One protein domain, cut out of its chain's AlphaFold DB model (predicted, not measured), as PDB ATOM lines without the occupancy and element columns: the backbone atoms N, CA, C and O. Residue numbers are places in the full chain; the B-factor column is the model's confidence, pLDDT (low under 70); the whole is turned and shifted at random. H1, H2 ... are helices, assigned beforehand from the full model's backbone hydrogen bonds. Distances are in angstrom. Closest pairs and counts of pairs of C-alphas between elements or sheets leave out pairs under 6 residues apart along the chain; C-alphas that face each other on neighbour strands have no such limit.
ATOM      1  N   ASP A  24      14.434 -35.915  11.050       89.06
ATOM      2  CA  ASP A  24      15.242 -36.268  12.217       89.06
ATOM      3  C   ASP A  24      16.614 -36.823  11.835       89.06
ATOM      4  O   ASP A  24      17.617 -36.316  12.322       89.06
ATOM      5  N   GLY A  25      16.685 -37.761  10.886       89.81
ATOM      6  CA  GLY A  25      17.964 -38.314  10.432       89.81
ATOM      7  C   GLY A  25      18.857 -37.263   9.761       89.81
ATOM      8  O   GLY A  25      20.077 -37.266   9.932       89.81
ATOM      9  N   ILE A  26      18.259 -36.310   9.041       90.69
ATOM     10  CA  ILE A  26      18.993 -35.188   8.435       90.69
ATOM     11  C   ILE A  26      19.528 -34.245   9.522       90.69
ATOM     12  O   ILE A  26      20.688 -33.826   9.460       90.69
ATOM     13  N   LEU A  27      18.699 -33.911  10.515       92.56
ATOM     14  CA  LEU A  27      19.079 -33.033  11.622       92.56
ATOM     15  C   LEU A  27      20.148 -33.667  12.515       92.56
ATOM     16  O   LEU A  27      21.086 -32.972  12.896       92.56
ATOM     17  N   GLU A  28      20.064 -34.969  12.790       92.38
ATOM     18  CA  GLU A  28      21.082 -35.707  13.543       92.38
ATOM     19  C   GLU A  28      22.443 -35.659  12.845       92.38
ATOM     20  O   GLU A  28      23.439 -35.289  13.467       92.38
ATOM     21  N   LYS A  29      22.490 -35.940  11.535       92.75
ATOM     22  CA  LYS A  29      23.734 -35.851  10.750       92.75
ATOM     23  C   LYS A  29      24.304 -34.436  10.726       92.75
ATOM     24  O   LYS A  29      25.514 -34.260  10.859       92.75
ATOM     25  N   LEU A  30      23.446 -33.427  10.561       91.69
ATOM     26  CA  LEU A  30      23.855 -32.024  10.596       91.69
ATOM     27  C   LEU A  30      24.446 -31.656  11.960       91.69
ATOM     28  O   LEU A  30      25.507 -31.038  12.023       91.69
ATOM     29  N   MET A  31      23.765 -32.028  13.044       91.06
ATOM     30  CA  MET A  31      24.212 -31.741  14.402       91.06
ATOM     31  C   MET A  31      25.541 -32.424  14.715       91.06
ATOM     32  O   MET A  31      26.439 -31.764  15.233       91.06
ATOM     33  N   ALA A  32      25.682 -33.703  14.355       90.12
ATOM     34  CA  ALA A  32      26.926 -34.447  14.512       90.12
ATOM     35  C   ALA A  32      28.073 -33.758  13.765       90.12
ATOM     36  O   ALA A  32      29.085 -33.433  14.370       90.12
ATOM     37  N   TYR A  33      27.878 -33.404  12.492       91.38
ATOM     38  CA  TYR A  33      28.896 -32.695  11.712       91.38
ATOM     39  C   TYR A  33      29.304 -31.355  12.345       91.38
ATOM     40  O   TYR A  33      30.487 -31.037  12.437       91.38
ATOM     41  N   VAL A  34      28.342 -30.559  12.819       90.19
ATOM     42  CA  VAL A  34      28.653 -29.280  13.477       90.19
ATOM     43  C   VAL A  34      29.441 -29.498  14.771       90.19
ATOM     44  O   VAL A  34      30.392 -28.761  15.032       90.19
ATOM     45  N   CYS A  35      29.073 -30.490  15.579       86.44
ATOM     46  CA  CYS A  35      29.752 -30.780  16.841       86.44
ATOM     47  C   CYS A  35      31.145 -31.393  16.638       86.44
ATOM     48  O   CYS A  35      32.086 -30.981  17.317       86.44
ATOM     49  N   ASP A  36      31.285 -32.321  15.698       85.56
ATOM     50  CA  ASP A  36      32.499 -33.118  15.518       85.56
ATOM     51  C   ASP A  36      33.536 -32.415  14.634       85.56
ATOM     52  O   ASP A  36      34.733 -32.495  14.911       85.56
ATOM     53  N   GLU A  37      33.090 -31.691  13.603       88.44
ATOM     54  CA  GLU A  37      33.980 -31.122  12.581       88.44
ATOM     55  C   GLU A  37      34.138 -29.601  12.694       88.44
ATOM     56  O   GLU A  37      35.159 -29.052  12.277       88.44
ATOM     57  N   LEU A  38      33.144 -28.889  13.243       88.00
ATOM     58  CA  LEU A  38      33.151 -27.418  13.278       88.00
ATOM     59  C   LEU A  38      33.296 -26.826  14.684       88.00
ATOM     60  O   LEU A  38      33.680 -25.661  14.818       88.00
ATOM     61  N   CYS A  39      32.972 -27.576  15.738       85.69
ATOM     62  CA  CYS A  39      32.994 -27.033  17.087       85.69
ATOM     63  C   CYS A  39      34.427 -26.859  17.591       85.69
ATOM     64  O   CYS A  39      35.140 -27.820  17.872       85.69
ATOM     65  N   TRP A  40      34.822 -25.602  17.796       80.81
ATOM     66  CA  TRP A  40      36.159 -25.239  18.270       80.81
ATOM     67  C   TRP A  40      36.521 -25.852  19.631       80.81
ATOM     68  O   TRP A  40      37.686 -26.095  19.921       80.81
ATOM     69  N   PHE A  41      35.525 -26.112  20.479       74.56
ATOM     70  CA  PHE A  41      35.741 -26.581  21.848       74.56
ATOM     71  C   PHE A  41      35.835 -28.107  21.972       74.56
ATOM     72  O   PHE A  41      36.025 -28.600  23.078       74.56
ATOM     73  N   ARG A  42      35.731 -28.853  20.862       67.88
ATOM     74  CA  ARG A  42      35.722 -30.327  20.779       67.88
ATOM     75  C   ARG A  42      36.677 -31.046  21.743       67.88
ATOM     76  O   ARG A  42      36.279 -32.020  22.369       67.88
ATOM     77  N   GLU A  43      37.924 -30.590  21.858       66.75
ATOM     78  CA  GLU A  43      38.972 -31.277  22.635       66.75
ATOM     79  C   GLU A  43      39.012 -30.871  24.123       66.75
ATOM     80  O   GLU A  43      39.567 -31.597  24.944       66.75
ATOM     81  N   GLU A  44      38.377 -29.752  24.494       64.44
ATOM     82  CA  GLU A  44      38.360 -29.189  25.859       64.44
ATOM     83  C   GLU A  44      37.039 -29.471  26.608       64.44
ATOM     84  O   GLU A  44      36.818 -29.004  27.728       64.44
ATOM     85  N   MET A  45      36.136 -30.240  25.994       61.06
ATOM     86  CA  MET A  45      34.785 -30.482  26.496       61.06
ATOM     87  C   MET A  45      34.733 -31.634  27.511       61.06
ATOM     88  O   MET A  45      34.471 -32.782  27.155       61.06
ATOM     89  N   GLN A  46      34.933 -31.338  28.798       65.06
ATOM     90  CA  GLN A  46      34.567 -32.259  29.883       65.06
ATOM     91  C   GLN A  46      33.694 -31.579  30.945       65.06
ATOM     92  O   GLN A  46      33.928 -30.431  31.328       65.06
ATOM     93  N   GLY A  47      32.701 -32.322  31.443       68.06
ATOM     94  CA  GLY A  47      31.846 -31.931  32.570       68.06
ATOM     95  C   GLY A  47      31.031 -30.654  32.329       68.06
ATOM     96  O   GLY A  47      30.616 -30.366  31.210       68.06
ATOM     97  N   ASP A  48      30.835 -29.862  33.383       74.44
ATOM     98  CA  ASP A  48      29.958 -28.678  33.422       74.44
ATOM     99  C   ASP A  48      30.254 -27.601  32.356       74.44
ATOM    100  O   ASP A  48      29.401 -26.761  32.047       74.44
ATOM    101  N   LEU A  49      31.472 -27.576  31.805       74.62
ATOM    102  CA  LEU A  49      31.850 -26.643  30.743       74.62
ATOM    103  C   LEU A  49      31.163 -26.997  29.415       74.62
ATOM    104  O   LEU A  49      30.730 -26.093  28.698       74.62
ATOM    105  N   MET A  50      30.994 -28.291  29.133       73.81
ATOM    106  CA  MET A  50      30.314 -28.795  27.938       73.81
ATOM    107  C   MET A  50      28.842 -28.388  27.935       73.81
ATOM    108  O   MET A  50      28.370 -27.789  26.969       73.81
ATOM    109  N   ASP A  51      28.145 -28.584  29.055       76.25
ATOM    110  CA  ASP A  51      26.735 -28.202  29.192       76.25
ATOM    111  C   ASP A  51      26.530 -26.691  29.028       76.25
ATOM    112  O   ASP A  51      25.582 -26.242  28.378       76.25
ATOM    113  N   ARG A  52      27.453 -25.875  29.555       78.06
ATOM    114  CA  ARG A  52      27.408 -24.413  29.382       78.06
ATOM    115  C   ARG A  52      27.661 -23.983  27.939       78.06
ATOM    116  O   ARG A  52      26.998 -23.055  27.472       78.06
ATOM    117  N   ILE A  53      28.615 -24.607  27.248       79.56
ATOM    118  CA  ILE A  53      28.948 -24.278  25.856       79.56
ATOM    119  C   ILE A  53      27.815 -24.718  24.928       79.56
ATOM    120  O   ILE A  53      27.312 -23.896  24.160       79.56
ATOM    121  N   CYS A  54      27.343 -25.958  25.046       80.44
ATOM    122  CA  CYS A  54      26.223 -26.475  24.259       80.44
ATOM    123  C   CYS A  54      24.927 -25.701  24.543       80.44
ATOM    124  O   CYS A  54      24.209 -25.330  23.611       80.44
ATOM    125  N   GLY A  55      24.677 -25.345  25.808       79.69
ATOM    126  CA  GLY A  55      23.553 -24.493  26.199       79.69
ATOM    127  C   GLY A  55      23.587 -23.095  25.567       79.69
ATOM    128  O   GLY A  55      22.535 -22.548  25.240       79.69
ATOM    129  N   ARG A  56      24.780 -22.523  25.336       81.88
ATOM    130  CA  ARG A  56      24.948 -21.250  24.606       81.88
ATOM    131  C   ARG A  56      24.911 -21.401  23.091       81.88
ATOM    132  O   ARG A  56      24.429 -20.496  22.420       81.88
ATOM    133  N   CYS A  57      25.433 -22.505  22.562       85.88
ATOM    134  CA  CYS A  57      25.478 -22.784  21.128       85.88
ATOM    135  C   CYS A  57      24.072 -22.789  20.515       85.88
ATOM    136  O   CYS A  57      23.877 -22.305  19.403       85.88
ATOM    137  N   GLY A  58      23.084 -23.310  21.249       86.94
ATOM    138  CA  GLY A  58      21.681 -23.270  20.834       86.94
ATOM    139  C   GLY A  58      21.368 -24.125  19.603       86.94
ATOM    140  O   GLY A  58      20.246 -24.071  19.110       86.94
ATOM    141  N   LEU A  59      22.318 -24.934  19.118       90.06
ATOM    142  CA  LEU A  59      22.160 -25.792  17.941       90.06
ATOM    143  C   LEU A  59      20.932 -26.703  18.052       90.06
ATOM    144  O   LEU A  59      20.143 -26.776  17.115       90.06
ATOM    145  N   GLN A  60      20.720 -27.301  19.229       87.56
ATOM    146  CA  GLN A  60      19.525 -28.098  19.515       87.56
ATOM    147  C   GLN A  60      18.236 -27.286  19.315       87.56
ATOM    148  O   GLN A  60      17.312 -27.752  18.665       87.56
ATOM    149  N   GLN A  61      18.194 -26.037  19.790       91.75
ATOM    150  CA  GLN A  61      17.014 -25.177  19.654       91.75
ATOM    151  C   GLN A  61      16.727 -24.839  18.185       91.75
ATOM    152  O   GLN A  61      15.568 -24.711  17.794       91.75
ATOM    153  N   TYR A  62      17.765 -24.684  17.357       92.25
ATOM    154  CA  TYR A  62      17.594 -24.501  15.916       92.25
ATOM    155  C   TYR A  62      17.076 -25.772  15.241       92.25
ATOM    156  O   TYR A  62      16.148 -25.679  14.440       92.25
ATOM    157  N   ALA A  63      17.623 -26.942  15.588       92.62
ATOM    158  CA  ALA A  63      17.137 -28.223  15.083       92.62
ATOM    159  C   ALA A  63      15.661 -28.447  15.452       92.62
ATOM    160  O   ALA A  63      14.856 -28.787  14.588       92.62
ATOM    161  N   ASP A  64      15.281 -28.149  16.696       92.38
ATOM    162  CA  ASP A  64      13.899 -28.263  17.168       92.38
ATOM    163  C   ASP A  64      12.949 -27.333  16.398       92.38
ATOM    164  O   ASP A  64      11.879 -27.763  15.976       92.38
ATOM    165  N   ARG A  65      13.357 -26.084  16.131       94.94
ATOM    166  CA  ARG A  65      12.567 -25.157  15.298       94.94
ATOM    167  C   ARG A  65      12.404 -25.657  13.866       94.94
ATOM    168  O   ARG A  65      11.323 -25.531  13.300       94.94
ATOM    169  N   ILE A  66      13.462 -26.210  13.270       93.56
ATOM    170  CA  ILE A  66      13.395 -26.776  11.914       93.56
ATOM    171  C   ILE A  66      12.434 -27.968  11.887       93.56
ATOM    172  O   ILE A  66      11.615 -28.061  10.973       93.56
ATOM    173  N   ARG A  67      12.493 -28.844  12.898       92.25
ATOM    174  CA  ARG A  67      11.570 -29.975  13.047       92.25
ATOM    175  C   ARG A  67      10.123 -29.501  13.156       92.25
ATOM    176  O   ARG A  67       9.271 -29.987  12.419       92.25
ATOM    177  N   GLU A  68       9.856 -28.508  14.001       92.38
ATOM    178  CA  GLU A  68       8.511 -27.956  14.183       92.38
ATOM    179  C   GLU A  68       7.947 -27.373  12.874       92.38
ATOM    180  O   GLU A  68       6.796 -27.625  12.509       92.38
ATOM    181  N   GLU A  69       8.754 -26.622  12.121       92.06
ATOM    182  CA  GLU A  69       8.342 -26.093  10.815       92.06
ATOM    183  C   GLU A  69       8.131 -27.206   9.781       92.06
ATOM    184  O   GLU A  69       7.150 -27.180   9.031       92.06
ATOM    185  N   TYR A  70       8.994 -28.225   9.775       90.12
ATOM    186  CA  TYR A  70       8.820 -29.400   8.926       90.12
ATOM    187  C   TYR A  70       7.497 -30.117   9.225       90.12
ATOM    188  O   TYR A  70       6.755 -30.435   8.295       90.12
ATOM    189  N   GLU A  71       7.163 -30.336  10.495       88.38
ATOM    190  CA  GLU A  71       5.900 -30.954  10.912       88.38
ATOM    191  C   GLU A  71       4.686 -30.098  10.540       88.38
ATOM    192  O   GLU A  71       3.678 -30.624  10.062       88.38
ATOM    193  N   LYS A  72       4.768 -28.770  10.699       87.69
ATOM    194  CA  LYS A  72       3.694 -27.849  10.287       87.69
ATOM    195  C   LYS A  72       3.414 -27.934   8.791       87.69
ATOM    196  O   LYS A  72       2.243 -27.970   8.403       87.69
ATOM    197  N   ILE A  73       4.465 -27.948   7.970       85.19
ATOM    198  CA  ILE A  73       4.361 -28.032   6.507       85.19
ATOM    199  C   ILE A  73       3.843 -29.409   6.084       85.19
ATOM    200  O   ILE A  73       2.951 -29.500   5.241       85.19
ATOM    201  N   ASN A  74       4.363 -30.473   6.696       83.00
ATOM    202  CA  ASN A  74       4.014 -31.855   6.365       83.00
ATOM    203  C   ASN A  74       2.813 -32.390   7.152       83.00
ATOM    204  O   ASN A  74       2.561 -33.596   7.155       83.00
ATOM    205  N   ASN A  75       2.042 -31.511   7.797       84.50
ATOM    206  CA  ASN A  75       0.850 -31.897   8.531       84.50
ATOM    207  C   ASN A  75      -0.170 -32.540   7.576       84.50
ATOM    208  O   ASN A  75      -0.830 -31.863   6.777       84.50
ATOM    209  N   PHE A  76      -0.307 -33.862   7.686       80.00
ATOM    210  CA  PHE A  76      -1.160 -34.661   6.815       80.00
ATOM    211  C   PHE A  76      -2.626 -34.218   6.857       80.00
ATOM    212  O   PHE A  76      -3.258 -34.146   5.802       80.00
ATOM    213  N   ASP A  77      -3.157 -33.851   8.026       77.94
ATOM    214  CA  ASP A  77      -4.559 -33.437   8.181       77.94
ATOM    215  C   ASP A  77      -4.883 -32.168   7.384       77.94
ATOM    216  O   ASP A  77      -6.012 -31.980   6.923       77.94
ATOM    217  N   LYS A  78      -3.884 -31.302   7.178       80.56
ATOM    218  CA  LYS A  78      -4.015 -30.089   6.362       80.56
ATOM    219  C   LYS A  78      -3.820 -30.340   4.867       80.56
ATOM    220  O   LYS A  78      -4.195 -29.478   4.068       80.56
ATOM    221  N   SER A  79      -3.271 -31.487   4.472       81.62
ATOM    222  CA  SER A  79      -3.064 -31.830   3.061       81.62
ATOM    223  C   SER A  79      -4.393 -32.009   2.313       81.62
ATOM    224  O   SER A  79      -5.423 -32.330   2.909       81.62
ATOM    225  N   GLN A  80      -4.381 -31.859   0.983       79.31
ATOM    226  CA  GLN A  80      -5.561 -32.149   0.156       79.31
ATOM    227  C   GLN A  80      -6.054 -33.590   0.354       79.31
ATOM    228  O   GLN A  80      -7.260 -33.823   0.386       79.31
ATOM    229  N   THR A  81      -5.138 -34.543   0.557       76.75
ATOM    230  CA  THR A  81      -5.462 -35.943   0.856       76.75
ATOM    231  C   THR A  81      -6.149 -36.086   2.209       76.75
ATOM    232  O   THR A  81      -7.192 -36.728   2.281       76.75
ATOM    233  N   GLY A  82      -5.622 -35.456   3.262       82.00
ATOM    234  CA  GLY A  82      -6.240 -35.454   4.592       82.00
ATOM    235  C   GLY A  82      -7.646 -34.855   4.568       82.00
ATOM    236  O   GLY A  82      -8.590 -35.450   5.089       82.00
ATOM    237  N   GLN A  83      -7.829 -33.740   3.856       81.81
ATOM    238  CA  GLN A  83      -9.143 -33.120   3.653       81.81
ATOM    239  C   GLN A  83     -10.108 -34.032   2.881       81.81
ATOM    240  O   GLN A  83     -11.275 -34.158   3.260       81.81
ATOM    241  N   LEU A  84      -9.632 -34.694   1.821       79.81
ATOM    242  CA  LEU A  84     -10.418 -35.638   1.024       79.81
ATOM    243  C   LEU A  84     -10.846 -36.841   1.868       79.81
ATOM    244  O   LEU A  84     -12.028 -37.179   1.914       79.81
ATOM    245  N   MET A  85      -9.903 -37.451   2.586       76.56
ATOM    246  CA  MET A  85     -10.181 -38.571   3.478       76.56
ATOM    247  C   MET A  85     -11.155 -38.168   4.576       76.56
ATOM    248  O   MET A  85     -12.089 -38.914   4.825       76.56
ATOM    249  N   ASN A  86     -11.010 -36.987   5.184       77.38
ATOM    250  CA  ASN A  86     -11.953 -36.505   6.193       77.38
ATOM    251  C   ASN A  86     -13.361 -36.297   5.605       77.38
ATOM    252  O   ASN A  86     -14.350 -36.729   6.196       77.38
ATOM    253  N   ARG A  87     -13.456 -35.728   4.394       70.56
ATOM    254  CA  ARG A  87     -14.724 -35.541   3.672       70.56
ATOM    255  C   ARG A  87     -15.451 -36.858   3.400       70.56
ATOM    256  O   ARG A  87     -16.672 -36.907   3.507       70.56
TER     257      ARG A  87
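Overview. This is residues 24 to 87 of the 132 residues of an uncharacterized protein of Blautia sp. SF-50 (UniProt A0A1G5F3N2). H2, H3 and H4 follow one another end to end along a long, thin rod, and H1 folds back beside this line, its beginning meeting the first part of H3. The free tail, residues 71 to 76 and 78 to 84, sticks out beyond that meeting. The printed part has 64 residues with four named helices, H1, H2, H3 and H4 in that order, and no named strand: the class is all helix. It is extended, with a radius of gyration of the C-alphas of 17.6 A and spans of 58 by 19 by 13 A.

Along the chain. Find C-alpha 24 at (15.242, -36.268, 12.217); from there H1, residues 24 to 38, runs 20.0 A. Read on to C-alpha 48 at (29.958, -28.678, 33.422), where H2, residues 48 to 57, begins its 14.4 A. H3, residues 59 to 73, covers 21.3 A. H4, residues 80 to 87, covers 10.4 A and ends at C-alpha 87 at (-14.724, -35.541, 3.672).

Arrangement. Look first at H1 and H3, which touch; their closest C-alphas, those of Leu 27 and Ala 63, are 6.2 A apart. They run opposite ways at a shallow tilt of 24 degrees. H2 and H3 meet only through their link, while H1 and H2 are apart. H4 is apart from H1, H2 and H3. In H1, H2, H3 and H4 every O i to N i+4 pair is within hydrogen-bond range.

Size, cuts and confidence. Go from Glu 44 to Arg 87 for the two C-alphas farthest apart, 57.9 A. The printed part has no cut and no long link; the link from H2 to H3 is tight. The mean pLDDT of the printed part is 83.3, and residues 42 to 47 are under 70.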